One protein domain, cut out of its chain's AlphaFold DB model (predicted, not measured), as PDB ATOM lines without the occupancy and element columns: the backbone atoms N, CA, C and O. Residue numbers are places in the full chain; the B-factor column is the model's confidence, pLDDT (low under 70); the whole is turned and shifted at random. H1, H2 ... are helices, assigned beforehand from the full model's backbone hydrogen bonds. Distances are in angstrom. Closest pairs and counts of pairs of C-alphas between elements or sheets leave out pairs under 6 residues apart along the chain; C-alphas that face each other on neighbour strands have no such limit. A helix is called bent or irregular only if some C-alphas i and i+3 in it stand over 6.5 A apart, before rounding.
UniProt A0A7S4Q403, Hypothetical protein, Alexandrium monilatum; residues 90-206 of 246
ATOM      1  N   SER A  90      59.423  70.542  -2.354       79.31
ATOM      2  CA  SER A  90      59.525  69.085  -2.199       79.31
ATOM      3  C   SER A  90      60.762  68.703  -1.380       79.31
ATOM      4  O   SER A  90      60.656  67.928  -0.429       79.31
ATOM      5  N   TRP A  91      61.910  69.332  -1.662       79.81
ATOM      6  CA  TRP A  91      63.140  69.132  -0.889       79.81
ATOM      7  C   TRP A  91      62.986  69.528   0.575       79.81
ATOM      8  O   TRP A  91      63.314  68.739   1.458       79.81
ATOM      9  N   CYS A  92      62.440  70.720   0.836       77.38
ATOM     10  CA  CYS A  92      62.195  71.184   2.196       77.38
ATOM     11  C   CYS A  92      61.299  70.196   2.948       77.38
ATOM     12  O   CYS A  92      61.649  69.797   4.051       77.38
ATOM     13  N   SER A  93      60.208  69.726   2.331       80.31
ATOM     14  CA  SER A  93      59.304  68.758   2.963       80.31
ATOM     15  C   SER A  93      59.980  67.427   3.320       80.31
ATOM     16  O   SER A  93      59.660  66.831   4.347       80.31
ATOM     17  N   GLU A  94      60.939  66.967   2.509       82.56
ATOM     18  CA  GLU A  94      61.714  65.757   2.795       82.56
ATOM     19  C   GLU A  94      62.756  66.009   3.891       82.56
ATOM     20  O   GLU A  94      62.904  65.212   4.817       82.56
ATOM     21  N   TYR A  95      63.420  67.165   3.844       82.19
ATOM     22  CA  TYR A  95      64.357  67.609   4.871       82.19
ATOM     23  C   TYR A  95      63.701  67.661   6.261       82.19
ATOM     24  O   TYR A  95      64.310  67.213   7.236       82.19
ATOM     25  N   GLU A  96      62.457  68.148   6.372       82.88
ATOM     26  CA  GLU A  96      61.740  68.228   7.655       82.88
ATOM     27  C   GLU A  96      61.499  66.853   8.292       82.88
ATOM     28  O   GLU A  96      61.560  66.731   9.516       82.88
ATOM     29  N   LYS A  97      61.289  65.800   7.491       84.44
ATOM     30  CA  LYS A  97      61.092  64.429   8.001       84.44
ATOM     31  C   LYS A  97      62.327  63.903   8.730       84.44
ATOM     32  O   LYS A  97      62.203  63.138   9.683       84.44
ATOM     33  N   HIS A  98      63.511  64.328   8.296       82.75
ATOM     34  CA  HIS A  98      64.789  63.935   8.889       82.75
ATOM     35  C   HIS A  98      65.270  64.883  10.000       82.75
ATOM     36  O   HIS A  98      66.222  64.554  10.709       82.75
ATOM     37  N   HIS A  99      64.584  66.014  10.189       85.19
ATOM     38  CA  HIS A  99      64.886  67.029  11.198       85.19
ATOM     39  C   HIS A  99      63.612  67.420  11.968       85.19
ATOM     40  O   HIS A  99      63.091  68.530  11.794       85.19
ATOM     41  N   PRO A 100      63.076  66.509  12.804       80.75
ATOM     42  CA  PRO A 100      61.876  66.783  13.581       80.75
ATOM     43  C   PRO A 100      62.131  67.875  14.629       80.75
ATOM     44  O   PRO A 100      63.233  68.023  15.150       80.75
ATOM     45  N   LEU A 101      61.087  68.644  14.950       79.25
ATOM     46  CA  LEU A 101      61.124  69.744  15.929       79.25
ATOM     47  C   LEU A 101      60.084  69.575  17.049       79.25
ATOM     48  O   LEU A 101      59.832  70.509  17.820       79.25
ATOM     49  N   ALA A 102      59.443  68.408  17.131       79.25
ATOM     50  CA  ALA A 102      58.298  68.186  18.006       79.25
ATOM     51  C   ALA A 102      58.719  68.191  19.483       79.25
ATOM     52  O   ALA A 102      58.111  68.882  20.312       79.25
ATOM     53  N   ARG A 103      59.801  67.483  19.818       81.56
ATOM     54  CA  ARG A 103      60.303  67.355  21.195       81.56
ATOM     55  C   ARG A 103      61.362  68.409  21.531       81.56
ATOM     56  O   ARG A 103      61.990  68.997  20.656       81.56
ATOM     57  N   ALA A 104      61.560  68.667  22.825       80.94
ATOM     58  CA  ALA A 104      62.567  69.626  23.287       80.94
ATOM     59  C   ALA A 104      63.998  69.185  22.935       80.94
ATOM     60  O   ALA A 104      64.797  70.013  22.498       80.94
ATOM     61  N   ASP A 105      64.294  67.891  23.048       82.62
ATOM     62  CA  ASP A 105      65.624  67.342  22.751       82.62
ATOM     63  C   ASP A 105      65.921  67.329  21.243       82.62
ATOM     64  O   ASP A 105      67.042  67.595  20.814       82.62
ATOM     65  N   GLU A 106      64.889  67.127  20.420       84.06
ATOM     66  CA  GLU A 106      64.967  67.264  18.961       84.06
ATOM     67  C   GLU A 106      65.298  68.712  18.560       84.06
ATOM     68  O   GLU A 106      66.196  68.944  17.751       84.06
ATOM     69  N   ARG A 107      64.664  69.707  19.203       84.12
ATOM     70  CA  ARG A 107      64.990  71.129  18.987       84.12
ATOM     71  C   ARG A 107      66.424  71.472  19.381       84.12
ATOM     72  O   ARG A 107      67.076  72.211  18.653       84.12
ATOM     73  N   ARG A 108      66.930  70.942  20.501       85.00
ATOM     74  CA  ARG A 108      68.338  71.132  20.903       85.00
ATOM     75  C   ARG A 108      69.295  70.539  19.874       85.00
ATOM     76  O   ARG A 108      70.270  71.182  19.504       85.00
ATOM     77  N   THR A 109      68.981  69.351  19.370       87.19
ATOM     78  CA  THR A 109      69.764  68.702  18.309       87.19
ATOM     79  C   THR A 109      69.792  69.564  17.047       87.19
ATOM     80  O   THR A 109      70.861  69.805  16.489       87.19
ATOM     81  N   GLN A 110      68.645  70.123  16.646       86.75
ATOM     82  CA  GLN A 110      68.580  71.029  15.499       86.75
ATOM     83  C   GLN A 110      69.300  72.366  15.745       86.75
ATOM     84  O   GLN A 110      69.927  72.900  14.833       86.75
ATOM     85  N   GLN A 111      69.273  72.898  16.969       87.06
ATOM     86  CA  GLN A 111      70.040  74.093  17.332       87.06
ATOM     87  C   GLN A 111      71.543  73.857  17.176       87.06
ATOM     88  O   GLN A 111      72.232  74.682  16.582       87.06
ATOM     89  N   LEU A 112      72.051  72.719  17.655       89.12
ATOM     90  CA  LEU A 112      73.455  72.335  17.473       89.12
ATOM     91  C   LEU A 112      73.793  72.156  15.989       89.12
ATOM     92  O   LEU A 112      74.840  72.613  15.539       89.12
ATOM     93  N   HIS A 113      72.876  71.585  15.206       89.19
ATOM     94  CA  HIS A 113      73.014  71.500  13.752       89.19
ATOM     95  C   HIS A 113      73.184  72.885  13.108       89.19
ATOM     96  O   HIS A 113      74.139  73.117  12.363       89.19
ATOM     97  N   ALA A 114      72.305  73.829  13.455       89.44
ATOM     98  CA  ALA A 114      72.350  75.202  12.965       89.44
ATOM     99  C   ALA A 114      73.636  75.932  13.397       89.44
ATOM    100  O   ALA A 114      74.225  76.665  12.601       89.44
ATOM    101  N   VAL A 115      74.122  75.702  14.624       91.44
ATOM    102  CA  VAL A 115      75.417  76.231  15.089       91.44
ATOM    103  C   VAL A 115      76.563  75.666  14.250       91.44
ATOM    104  O   VAL A 115      77.414  76.432  13.799       91.44
ATOM    105  N   GLY A 116      76.563  74.360  13.967       92.00
ATOM    106  CA  GLY A 116      77.550  73.734  13.084       92.00
ATOM    107  C   GLY A 116      77.570  74.369  11.692       92.00
ATOM    108  O   GLY A 116      78.642  74.664  11.156       92.00
ATOM    109  N   PHE A 117      76.395  74.663  11.134       91.75
ATOM    110  CA  PHE A 117      76.260  75.356   9.852       91.75
ATOM    111  C   PHE A 117      76.780  76.804   9.894       91.75
ATOM    112  O   PHE A 117      77.498  77.225   8.984       91.75
ATOM    113  N   LEU A 118      76.507  77.556  10.965       92.31
ATOM    114  CA  LEU A 118      77.052  78.908  11.152       92.31
ATOM    115  C   LEU A 118      78.581  78.904  11.280       92.31
ATOM    116  O   LEU A 118      79.252  79.747  10.680       92.31
ATOM    117  N   CYS A 119      79.144  77.937  12.009       93.00
ATOM    118  CA  CYS A 119      80.591  77.743  12.094       93.00
ATOM    119  C   CYS A 119      81.195  77.488  10.707       93.00
ATOM    120  O   CYS A 119      82.155  78.167  10.330       93.00
ATOM    121  N   PHE A 120      80.597  76.589   9.917       93.44
ATOM    122  CA  PHE A 120      81.026  76.325   8.542       93.44
ATOM    123  C   PHE A 120      80.973  77.591   7.672       93.44
ATOM    124  O   PHE A 120      81.960  77.921   7.012       93.44
ATOM    125  N   MET A 121      79.877  78.353   7.733       92.62
ATOM    126  CA  MET A 121      79.725  79.597   6.973       92.62
ATOM    127  C   MET A 121      80.735  80.674   7.361       92.62
ATOM    128  O   MET A 121      81.321  81.307   6.485       92.62
ATOM    129  N   SER A 122      80.990  80.870   8.655       93.44
ATOM    130  CA  SER A 122      81.969  81.864   9.113       93.44
ATOM    131  C   SER A 122      83.393  81.557   8.624       93.44
ATOM    132  O   SER A 122      84.102  82.460   8.173       93.44
ATOM    133  N   LEU A 123      83.796  80.281   8.636       94.12
ATOM    134  CA  LEU A 123      85.101  79.838   8.140       94.12
ATOM    135  C   LEU A 123      85.182  79.893   6.611       94.12
ATOM    136  O   LEU A 123      86.212  80.303   6.074       94.12
ATOM    137  N   ALA A 124      84.092  79.578   5.907       92.75
ATOM    138  CA  ALA A 124      84.002  79.752   4.460       92.75
ATOM    139  C   ALA A 124      84.163  81.229   4.060       92.75
ATOM    140  O   ALA A 124      85.001  81.545   3.215       92.75
ATOM    141  N   LEU A 125      83.446  82.149   4.718       93.81
ATOM    142  CA  LEU A 125      83.560  83.596   4.486       93.81
ATOM    143  C   LEU A 125      84.969  84.118   4.790       93.81
ATOM    144  O   LEU A 125      85.521  84.893   4.008       93.81
ATOM    145  N   ARG A 126      85.590  83.650   5.880       94.12
ATOM    146  CA  ARG A 126      86.996  83.950   6.189       94.12
ATOM    147  C   ARG A 126      87.929  83.442   5.088       94.12
ATOM    148  O   ARG A 126      88.825  84.173   4.676       94.12
ATOM    149  N   GLY A 127      87.725  82.221   4.598       92.75
ATOM    150  CA  GLY A 127      88.489  81.657   3.484       92.75
ATOM    151  C   GLY A 127      88.367  82.500   2.214       92.75
ATOM    152  O   GLY A 127      89.382  82.824   1.596       92.75
ATOM    153  N   VAL A 128      87.146  82.918   1.867       93.19
ATOM    154  CA  VAL A 128      86.871  83.789   0.710       93.19
ATOM    155  C   VAL A 128      87.542  85.151   0.882       93.19
ATOM    156  O   VAL A 128      88.184  85.635  -0.047       93.19
ATOM    157  N   TRP A 129      87.475  85.744   2.073       93.88
ATOM    158  CA  TRP A 129      88.170  86.994   2.376       93.88
ATOM    159  C   TRP A 129      89.689  86.871   2.195       93.88
ATOM    160  O   TRP A 129      90.301  87.692   1.513       93.88
ATOM    161  N   LEU A 130      90.310  85.825   2.752       90.94
ATOM    162  CA  LEU A 130      91.751  85.574   2.608       90.94
ATOM    163  C   LEU A 130      92.150  85.348   1.141       90.94
ATOM    164  O   LEU A 130      93.212  85.800   0.707       90.94
ATOM    165  N   PHE A 131      91.290  84.692   0.365       91.75
ATOM    166  CA  PHE A 131      91.487  84.495  -1.066       91.75
ATOM    167  C   PHE A 131      91.404  85.813  -1.851       91.75
ATOM    168  O   PHE A 131      92.315  86.119  -2.621       91.75
ATOM    169  N   LEU A 132      90.350  86.607  -1.642       92.19
ATOM    170  CA  LEU A 132      90.097  87.831  -2.409       92.19
ATOM    171  C   LEU A 132      91.048  88.971  -2.029       92.19
ATOM    172  O   LEU A 132      91.548  89.667  -2.909       92.19
ATOM    173  N   VAL A 133      91.319  89.148  -0.734       93.00
ATOM    174  CA  VAL A 133      92.090  90.289  -0.214       93.00
ATOM    175  C   VAL A 133      93.580  89.976  -0.145       93.00
ATOM    176  O   VAL A 133      94.399  90.784  -0.565       93.00
ATOM    177  N   GLN A 134      93.949  88.796   0.362       89.69
ATOM    178  CA  GLN A 134      95.358  88.437   0.576       89.69
ATOM    179  C   GLN A 134      95.942  87.580  -0.555       89.69
ATOM    180  O   GLN A 134      97.113  87.209  -0.479       89.69
ATOM    181  N   ARG A 135      95.145  87.240  -1.585       88.81
ATOM    182  CA  ARG A 135      95.538  86.399  -2.737       88.81
ATOM    183  C   ARG A 135      96.120  85.034  -2.343       88.81
ATOM    184  O   ARG A 135      96.823  84.396  -3.123       88.81
ATOM    185  N   ARG A 136      95.808  84.547  -1.138       88.12
ATOM    186  CA  ARG A 136      96.314  83.266  -0.632       88.12
ATOM    187  C   ARG A 136      95.415  82.113  -1.081       88.12
ATOM    188  O   ARG A 136      94.528  81.681  -0.346       88.12
ATOM    189  N   LEU A 137      95.667  81.602  -2.285       81.44
ATOM    190  CA  LEU A 137      94.838  80.585  -2.950       81.44
ATOM    191  C   LEU A 137      94.638  79.289  -2.145       81.44
ATOM    192  O   LEU A 137      93.524  78.783  -2.061       81.44
ATOM    193  N   LEU A 138      95.700  78.774  -1.520       87.00
ATOM    194  CA  LEU A 138      95.678  77.498  -0.790       87.00
ATOM    195  C   LEU A 138      94.891  77.548   0.529       87.00
ATOM    196  O   LEU A 138      94.482  76.512   1.046       87.00
ATOM    197  N   LEU A 139      94.643  78.744   1.066       88.56
ATOM    198  CA  LEU A 139      93.949  78.901   2.344       88.56
ATOM    199  C   LEU A 139      92.432  78.739   2.218       88.56
ATOM    200  O   LEU A 139      91.800  78.313   3.179       88.56
ATOM    201  N   LEU A 140      91.840  79.011   1.052       90.12
ATOM    202  CA  LEU A 140      90.405  78.816   0.828       90.12
ATOM    203  C   LEU A 140      89.966  77.347   0.997       90.12
ATOM    204  O   LEU A 140      89.115  77.096   1.854       90.12
ATOM    205  N   PRO A 141      90.533  76.360   0.270       91.06
ATOM    206  CA  PRO A 141      90.137  74.962   0.437       91.06
ATOM    207  C   PRO A 141      90.453  74.445   1.846       91.06
ATOM    208  O   PRO A 141      89.656  73.702   2.413       91.06
ATOM    209  N   GLN A 142      91.551  74.895   2.461       93.19
ATOM    210  CA  GLN A 142      91.885  74.537   3.840       93.19
ATOM    211  C   GLN A 142      90.817  75.016   4.840       93.19
ATOM    212  O   GLN A 142      90.422  74.253   5.719       93.19
ATOM    213  N   GLN A 143      90.332  76.258   4.713       93.44
ATOM    214  CA  GLN A 143      89.279  76.795   5.584       93.44
ATOM    215  C   GLN A 143      87.928  76.105   5.349       93.44
ATOM    216  O   GLN A 143      87.204  75.867   6.314       93.44
ATOM    217  N   LEU A 144      87.607  75.735   4.104       91.81
ATOM    218  CA  LEU A 144      86.393  74.971   3.791       91.81
ATOM    219  C   LEU A 144      86.423  73.574   4.421       91.81
ATOM    220  O   LEU A 144      85.446  73.179   5.055       91.81
ATOM    221  N   VAL A 145      87.545  72.854   4.311       92.69
ATOM    222  CA  VAL A 145      87.712  71.531   4.934       92.69
ATOM    223  C   VAL A 145      87.653  71.639   6.456       92.69
ATOM    224  O   VAL A 145      86.905  70.902   7.094       92.69
ATOM    225  N   LEU A 146      88.385  72.589   7.046       93.75
ATOM    226  CA  LEU A 146      88.378  72.799   8.494       93.75
ATOM    227  C   LEU A 146      86.975  73.146   9.007       93.75
ATOM    228  O   LEU A 146      86.525  72.583  10.004       93.75
ATOM    229  N   GLY A 147      86.268  74.040   8.311       93.75
ATOM    230  CA  GLY A 147      84.904  74.412   8.663       93.75
ATOM    231  C   GLY A 147      83.918  73.262   8.520       93.75
ATOM    232  O   GLY A 147      83.036  73.121   9.362       93.75
ATOM    233  N   TYR A 148      84.079  72.420   7.500       91.50
ATOM    234  CA  TYR A 148      83.235  71.247   7.304       91.50
ATOM    235  C   TYR A 148      83.430  70.216   8.423       91.50
ATOM    236  O   TYR A 148      82.452  69.737   8.996       91.50
ATOM    237  N   LEU A 149      84.682  69.929   8.797       92.69
ATOM    238  CA  LEU A 149      85.005  69.015   9.898       92.69
ATOM    239  C   LEU A 149      84.494  69.534  11.247       92.69
ATOM    240  O   LEU A 149      83.897  68.776  12.013       92.69
ATOM    241  N   LEU A 150      84.678  70.828  11.526       93.00
ATOM    242  CA  LEU A 150      84.153  71.448  12.741       93.00
ATOM    243  C   LEU A 150      82.618  71.420  12.755       93.00
ATOM    244  O   LEU A 150      82.016  71.057  13.763       93.00
ATOM    245  N   GLY A 151      81.981  71.747  11.629       91.31
ATOM    246  CA  GLY A 151      80.530  71.680  11.477       91.31
ATOM    247  C   GLY A 151      79.980  70.266  11.684       91.31
ATOM    248  O   GLY A 151      78.979  70.104  12.380       91.31
ATOM    249  N   LEU A 152      80.658  69.228  11.180       89.12
ATOM    250  CA  LEU A 152      80.321  67.820  11.435       89.12
ATOM    251  C   LEU A 152      80.439  67.446  12.914       89.12
ATOM    252  O   LEU A 152      79.551  66.786  13.455       89.12
ATOM    253  N   ALA A 153      81.512  67.877  13.579       90.25
ATOM    254  CA  ALA A 153      81.701  67.619  15.002       90.25
ATOM    255  C   ALA A 153      80.572  68.254  15.833       90.25
ATOM    256  O   ALA A 153      79.967  67.588  16.674       90.25
ATOM    257  N   VAL A 154      80.222  69.510  15.552       90.25
ATOM    258  CA  VAL A 154      79.154  70.225  16.266       90.25
ATOM    259  C   VAL A 154      77.765  69.663  15.939       90.25
ATOM    260  O   VAL A 154      76.930  69.545  16.829       90.25
ATOM    261  N   SER A 155      77.504  69.285  14.687       86.06
ATOM    262  CA  SER A 155      76.182  68.804  14.261       86.06
ATOM    263  C   SER A 155      75.918  67.328  14.580       86.06
ATOM    264  O   SER A 155      74.759  66.962  14.756       86.06
ATOM    265  N   ARG A 156      76.949  66.469  14.653       84.94
ATOM    266  CA  ARG A 156      76.780  65.011  14.829       84.94
ATOM    267  C   ARG A 156      77.386  64.449  16.106       84.94
ATOM    268  O   ARG A 156      76.795  63.546  16.689       84.94
ATOM    269  N   TRP A 157      78.542  64.949  16.532       85.06
ATOM    270  CA  TRP A 157      79.246  64.401  17.695       85.06
ATOM    271  C   TRP A 157      78.820  65.084  18.997       85.06
ATOM    272  O   TRP A 157      78.524  64.421  19.987       85.06
ATOM    273  N   LEU A 158      78.679  66.410  18.988       85.81
ATOM    274  CA  LEU A 158      78.261  67.170  20.165       85.81
ATOM    275  C   LEU A 158      76.864  66.779  20.704       85.81
ATOM    276  O   LEU A 158      76.732  66.666  21.922       85.81
ATOM    277  N   PRO A 159      75.836  66.490  19.876       84.75
ATOM    278  CA  PRO A 159      74.554  66.000  20.384       84.75
ATOM    279  C   PRO A 159      74.667  64.652  21.111       84.75
ATOM    280  O   PRO A 159      73.961  64.442  22.093       84.75
ATOM    281  N   GLN A 160      75.582  63.774  20.678       84.50
ATOM    282  CA  GLN A 160      75.835  62.483  21.336       84.50
ATOM    283  C   GLN A 160      76.425  62.684  22.735       84.50
ATOM    284  O   GLN A 160      76.015  62.015  23.679       84.50
ATOM    285  N   LEU A 161      77.345  63.643  22.879       85.25
ATOM    286  CA  LEU A 161      77.942  63.994  24.171       85.25
ATOM    287  C   LEU A 161      76.928  64.624  25.135       85.25
ATOM    288  O   LEU A 161      77.024  64.436  26.343       85.25
ATOM    289  N   LEU A 162      75.943  65.350  24.604       83.69
ATOM    290  CA  LEU A 162      74.897  66.013  25.385       83.69
ATOM    291  C   LEU A 162      73.683  65.111  25.673       83.69
ATOM    292  O   LEU A 162      72.673  65.601  26.179       83.69
ATOM    293  N   GLY A 163      73.754  63.817  25.336       80.88
ATOM    294  CA  GLY A 163      72.660  62.863  25.550       80.88
ATOM    295  C   GLY A 163      71.399  63.173  24.739       80.88
ATOM    296  O   GLY A 163      70.310  62.723  25.090       80.88
ATOM    297  N   CYS A 164      71.521  63.968  23.674       78.50
ATOM    298  CA  CYS A 164      70.416  64.278  22.777       78.50
ATOM    299  C   CYS A 164      70.195  63.114  21.791       78.50
ATOM    300  O   CYS A 164      71.150  62.414  21.438       78.50
ATOM    301  N   PRO A 165      68.953  62.885  21.320       77.50
ATOM    302  CA  PRO A 165      68.676  61.828  20.359       77.50
ATOM    303  C   PRO A 165      69.490  62.060  19.086       77.50
ATOM    304  O   PRO A 165      69.489  63.152  18.520       77.50
ATOM    305  N   THR A 166      70.175  61.020  18.610       68.31
ATOM    306  CA  THR A 166      70.875  61.077  17.327       68.31
ATOM    307  C   THR A 166      69.843  61.179  16.213       68.31
ATOM    308  O   THR A 166      69.248  60.174  15.818       68.31
ATOM    309  N   SER A 167      69.608  62.386  15.698       64.94
ATOM    310  CA  SER A 167      68.830  62.552  14.478       64.94
ATOM    311  C   SER A 167      69.637  61.993  13.307       64.94
ATOM    312  O   SER A 167      70.827  62.272  13.128       64.94
ATOM    313  N   SER A 168      69.002  61.158  12.487       70.56
ATOM    314  CA  SER A 168      69.568  60.738  11.211       70.56
ATOM    315  C   SER A 168      69.506  61.922  10.240       70.56
ATOM    316  O   SER A 168      68.614  61.984   9.397       70.56
ATOM    317  N   CYS A 169      70.416  62.889  10.390       75.81
ATOM    318  CA  CYS A 169      70.509  64.043   9.499       75.81
ATOM    319  C   CYS A 169      70.820  63.571   8.071       75.81
ATOM    320  O   CYS A 169      71.925  63.080   7.806       75.81
ATOM    321  N   ARG A 170      69.838  63.710   7.177       83.31
ATOM    322  CA  ARG A 170      69.922  63.461   5.729       83.31
ATOM    323  C   ARG A 170      69.499  64.718   4.979       83.31
ATOM    324  O   ARG A 170      68.796  65.547   5.549       83.31
ATOM    325  N   PHE A 171      69.905  64.848   3.718       78.00
ATOM    326  CA  PHE A 171      69.552  65.994   2.864       78.00
ATOM    327  C   PHE A 171      70.037  67.362   3.395       78.00
ATOM    328  O   PHE A 171      69.496  68.404   3.037       78.00
ATOM    329  N   CYS A 172      71.078  67.363   4.234       83.75
ATOM    330  CA  CYS A 172      71.723  68.553   4.795       83.75
ATOM    331  C   CYS A 172      73.187  68.660   4.344       83.75
ATOM    332  O   CYS A 172      73.771  67.677   3.881       83.75
ATOM    333  N   VAL A 173      73.816  69.826   4.545       86.62
ATOM    334  CA  VAL A 173      75.221  70.077   4.150       86.62
ATOM    335  C   VAL A 173      76.195  69.083   4.795       86.62
ATOM    336  O   VAL A 173      77.206  68.729   4.197       86.62
ATOM    337  N   PHE A 174      75.869  68.573   5.983       86.50
ATOM    338  CA  PHE A 174      76.675  67.604   6.731       86.50
ATOM    339  C   PHE A 174      76.334  66.135   6.432       86.50
ATOM    340  O   PHE A 174      76.816  65.234   7.120       86.50
ATOM    341  N   SER A 175      75.492  65.872   5.432       83.75
ATOM    342  CA  SER A 175      75.164  64.517   4.986       83.75
ATOM    343  C   SER A 175      75.948  64.145   3.730       83.75
ATOM    344  O   SER A 175      76.182  64.977   2.855       83.75
ATOM    345  N   TRP A 176      76.326  62.871   3.620       73.62
ATOM    346  CA  TRP A 176      76.978  62.340   2.419       73.62
ATOM    347  C   TRP A 176      76.086  62.452   1.173       73.62
ATOM    348  O   TRP A 176      76.593  62.692   0.078       73.62
ATOM    349  N   ASP A 177      74.763  62.380   1.367       71.12
ATOM    350  CA  ASP A 177      73.747  62.528   0.318       71.12
ATOM    351  C   ASP A 177      73.894  63.865  -0.446       71.12
ATOM    352  O   ASP A 177      73.661  63.918  -1.656       71.12
ATOM    353  N   ALA A 178      74.345  64.934   0.230       70.56
ATOM    354  CA  ALA A 178      74.547  66.256  -0.372       70.56
ATOM    355  C   ALA A 178      75.690  66.288  -1.396       70.56
ATOM    356  O   ALA A 178      75.605  66.982  -2.412       70.56
ATOM    357  N   ILE A 179      76.756  65.526  -1.135       68.19
ATOM    358  CA  ILE A 179      77.940  65.457  -1.998       68.19
ATOM    359  C   ILE A 179      77.674  64.507  -3.169       68.19
ATOM    360  O   ILE A 179      78.011  64.829  -4.305       68.19
ATOM    361  N   SER A 180      77.020  63.368  -2.921       67.25
ATOM    362  CA  SER A 180      76.781  62.351  -3.952       67.25
ATOM    363  C   SER A 180      75.728  62.745  -4.990       67.25
ATOM    364  O   SER A 180      75.798  62.279  -6.124       67.25
ATOM    365  N   MET A 181      74.743  63.573  -4.624       63.94
ATOM    366  CA  MET A 181      73.617  63.920  -5.506       63.94
ATOM    367  C   MET A 181      73.743  65.298  -6.177       63.94
ATOM    368  O   MET A 181      72.859  65.678  -6.943       63.94
ATOM    369  N   GLY A 182      74.806  66.068  -5.903       68.50
ATOM    370  CA  GLY A 182      74.970  67.424  -6.451       68.50
ATOM    371  C   GLY A 182      73.928  68.432  -5.937       68.50
ATOM    372  O   GLY A 182      73.647  69.435  -6.588       68.50
ATOM    373  N   THR A 183      73.338  68.176  -4.769       74.94
ATOM    374  CA  THR A 183      72.206  68.929  -4.196       74.94
ATOM    375  C   THR A 183      72.638  70.002  -3.198       74.94
ATOM    376  O   THR A 183      71.810  70.548  -2.469       74.94
ATOM    377  N   LEU A 184      73.931  70.341  -3.179       79.50
ATOM    378  CA  LEU A 184      74.521  71.357  -2.303       79.50
ATOM    379  C   LEU A 184      73.748  72.693  -2.282       79.50
ATOM    380  O   LEU A 184      73.541  73.199  -1.178       79.50
ATOM    381  N   PRO A 185      73.261  73.250  -3.416       82.69
ATOM    382  CA  PRO A 185      72.474  74.486  -3.390       82.69
ATOM    383  C   PRO A 185      71.180  74.351  -2.576       82.69
ATOM    384  O   PRO A 185      70.882  75.203  -1.745       82.69
ATOM    385  N   TRP A 186      70.459  73.240  -2.749       81.88
ATOM    386  CA  TRP A 186      69.213  72.956  -2.031       81.88
ATOM    387  C   TRP A 186      69.449  72.678  -0.547       81.88
ATOM    388  O   TRP A 186      68.683  73.132   0.301       81.88
ATOM    389  N   CYS A 187      70.536  71.972  -0.215       84.12
ATOM    390  CA  CYS A 187      70.959  71.773   1.172       84.12
ATOM    391  C   CYS A 187      71.216  73.119   1.852       84.12
ATOM    392  O   CYS A 187      70.773  73.348   2.972       84.12
ATOM    393  N   PHE A 188      71.923  74.016   1.161       86.31
ATOM    394  CA  PHE A 188      72.249  75.334   1.680       86.31
ATOM    395  C   PHE A 188      71.001  76.195   1.898       86.31
ATOM    396  O   PHE A 188      70.870  76.844   2.936       86.31
ATOM    397  N   GLU A 189      70.072  76.173   0.942       83.38
ATOM    398  CA  GLU A 189      68.807  76.899   1.033       83.38
ATOM    399  C   GLU A 189      67.944  76.395   2.199       83.38
ATOM    400  O   GLU A 189      67.455  77.204   2.990       83.38
ATOM    401  N   ALA A 190      67.836  75.076   2.375       83.50
ATOM    402  CA  ALA A 190      67.098  74.471   3.484       83.50
ATOM    403  C   ALA A 190      67.691  74.840   4.859       83.50
ATOM    404  O   ALA A 190      66.954  75.234   5.766       83.50
ATOM    405  N   GLU A 191      69.018  74.780   5.007       87.19
ATOM    406  CA  GLU A 191      69.699  75.194   6.242       87.19
ATOM    407  C   GLU A 191      69.525  76.697   6.521       87.19
ATOM    408  O   GLU A 191      69.286  77.104   7.661       87.19
ATOM    409  N   CYS A 192      69.570  77.539   5.483       85.25
ATOM    410  CA  CYS A 192      69.313  78.974   5.621       85.25
ATOM    411  C   CYS A 192      67.871  79.268   6.054       85.25
ATOM    412  O   CYS A 192      67.657  80.124   6.915       85.25
ATOM    413  N   GLU A 193      66.877  78.576   5.492       82.69
ATOM    414  CA  GLU A 193      65.482  78.694   5.935       82.69
ATOM    415  C   GLU A 193      65.328  78.284   7.405       82.69
ATOM    416  O   GLU A 193      64.710  79.009   8.190       82.69
ATOM    417  N   ARG A 194      65.973  77.193   7.836       83.06
ATOM    418  CA  ARG A 194      65.956  76.791   9.252       83.06
ATOM    419  C   ARG A 194      66.671  77.772  10.172       83.06
ATOM    420  O   ARG A 194      66.216  77.975  11.300       83.06
ATOM    421  N   LEU A 195      67.749  78.414   9.733       85.50
ATOM    422  CA  LEU A 195      68.380  79.483  10.510       85.50
ATOM    423  C   LEU A 195      67.430  80.656  10.750       85.50
ATOM    424  O   LEU A 195      67.393  81.188  11.861       85.50
ATOM    425  N   LYS A 196      66.629  81.040   9.746       82.88
ATOM    426  CA  LYS A 196      65.611  82.090   9.916       82.88
ATOM    427  C   LYS A 196      64.613  81.712  11.002       82.88
ATOM    428  O   LYS A 196      64.282  82.549  11.837       82.88
ATOM    429  N   GLU A 197      64.168  80.462  11.036       79.62
ATOM    430  CA  GLU A 197      63.241  79.992  12.068       79.62
ATOM    431  C   GLU A 197      63.855  80.013  13.471       79.62
ATOM    432  O   GLU A 197      63.192  80.435  14.417       79.62
ATOM    433  N   HIS A 198      65.127  79.628  13.613       80.50
ATOM    434  CA  HIS A 198      65.837  79.731  14.891       80.50
ATOM    435  C   HIS A 198      65.976  81.181  15.349       80.50
ATOM    436  O   HIS A 198      65.738  81.480  16.519       80.50
ATOM    437  N   LEU A 199      66.308  82.093  14.432       80.38
ATOM    438  CA  LEU A 199      66.359  83.525  14.721       80.38
ATOM    439  C   LEU A 199      64.989  84.048  15.160       80.38
ATOM    440  O   LEU A 199      64.901  84.743  16.167       80.38
ATOM    441  N   ILE A 200      63.914  83.670  14.462       77.88
ATOM    442  CA  ILE A 200      62.542  84.031  14.839       77.88
ATOM    443  C   ILE A 200      62.209  83.495  16.237       77.88
ATOM    444  O   ILE A 200      61.686  84.241  17.058       77.88
ATOM    445  N   PHE A 201      62.544  82.238  16.534       75.75
ATOM    446  CA  PHE A 201      62.298  81.623  17.841       75.75
ATOM    447  C   PHE A 201      63.061  82.316  18.981       75.75
ATOM    448  O   PHE A 201      62.515  82.512  20.071       75.75
ATOM    449  N   LEU A 202      64.315  82.705  18.737       76.00
ATOM    450  CA  LEU A 202      65.123  83.466  19.693       76.00
ATOM    451  C   LEU A 202      64.526  84.855  19.931       76.00
ATOM    452  O   LEU A 202      64.349  85.255  21.082       76.00
ATOM    453  N   LEU A 203      64.148  85.557  18.858       72.56
ATOM    454  CA  LEU A 203      63.514  86.876  18.928       72.56
ATOM    455  C   LEU A 203      62.170  86.846  19.670       72.56
ATOM    456  O   LEU A 203      61.801  87.823  20.319       72.56
ATOM    457  N   THR A 204      61.429  85.740  19.607       71.19
ATOM    458  CA  THR A 204      60.146  85.588  20.310       71.19
ATOM    459  C   THR A 204      60.293  85.043  21.736       71.19
ATOM    460  O   THR A 204      59.281  84.751  22.380       71.19
ATOM    461  N   HIS A 205      61.524  84.923  22.262       67.69
ATOM    462  CA  HIS A 205      61.827  84.337  23.577       67.69
ATOM    463  C   HIS A 205      61.159  82.966  23.791       67.69
ATOM    464  O   HIS A 205      60.684  82.643  24.882       67.69
ATOM    465  N   GLY A 206      61.063  82.166  22.726       63.41
ATOM    466  CA  GLY A 206      60.444  80.841  22.766       63.41
ATOM    467  C   GLY A 206      58.936  80.825  23.040       63.41
ATOM    468  O   GLY A 206      58.379  79.757  23.301       63.41
TER     469      GLY A 206
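Overview. This is residues 90 to 206 of the 246 residues of the protein "Hypothetical protein" of Alexandrium monilatum (UniProt A0A7S4Q403). A long helical hairpin, H2 and H3 running back to back in opposite ways, makes the longest axis, and H5 crosses H2 steeply in its earlier half, at residues 111 to 117. Short H1 packs on the first part of H5, short H4 lies near the beginning of H5, and a long link without a named element, residues 162 to 175, leads from the end of H3 to H4; residues 199 to 205 stick out. The printed part has 117 residues with five named helices, H1 to H5 in order along the chain, and no named strand: the class is all helix. The whole is compact, with a radius of gyration of the C-alphas of 15.0 A, and spans 46 by 33 by 27 A.

Arrangement. H1, residues 90 to 98, touches H5, residues 184 to 203, which meets it with residues 186 to 190 alone; the closest C-alphas, of Cys 92 and Ala 190, are 6.0 A apart. These two run the same way at a steep tilt of 64 degrees. H2, residues 104 to 134, and H3, residues 139 to 161, form a helical hairpin and touch with 51 pairs of C-alphas within 8 A, opposite ways at a shallow tilt of 11 degrees; the closest C-alphas, of Gly 116 and Gly 151, are 4.0 A apart. H2, with residues 111 to 117 alone, touches residues 191 to 198 of H5, opposite ways at a steep tilt of 63 degrees; the closest C-alphas, of Ala 114 and Leu 195, are 6.3 A apart. H4, residues 176 to 180, is close to H5 but not clearly touching, with the C-alphas of Ala 178 and Leu 184 closest at 5.5 A. H3 is apart from H1 and from H5. The helix packing is mostly crossed, but only just, with 1 of 3 pairs at a shallow tilt. In H2, H4 and H5 every O i to N i+4 pair is within hydrogen-bond range; in H1 3 of 5 are, and in H3 16 of 19.

Along the chain. H1 begins at C-alpha 90, (59.525, 69.085, -2.199), and is 13.3 A long from first to last C-alpha. H2 is 44.1 A long and ends at C-alpha 134, (95.358, 88.437, 0.576). H3 is 30.9 A long, with a kink of 30 degrees near residue 155; it is neither bent nor irregular, but only just: C-alphas 155 and 158 are 6.5 A apart. H4 is 6.4 A long. H5 is 28.5 A long and ends at C-alpha 203, (63.514, 86.876, 18.928).

Size, cuts and confidence. The two C-alphas farthest apart, of Arg 103 and Arg 135, are 46.7 A apart. The printed part has no cut. The link from H3 to H4 is long; the other three links are tight. The mean pLDDT of the printed part is 84.1, and residues 166 to 167, 179 to 182 and 205 to 206 are under 70.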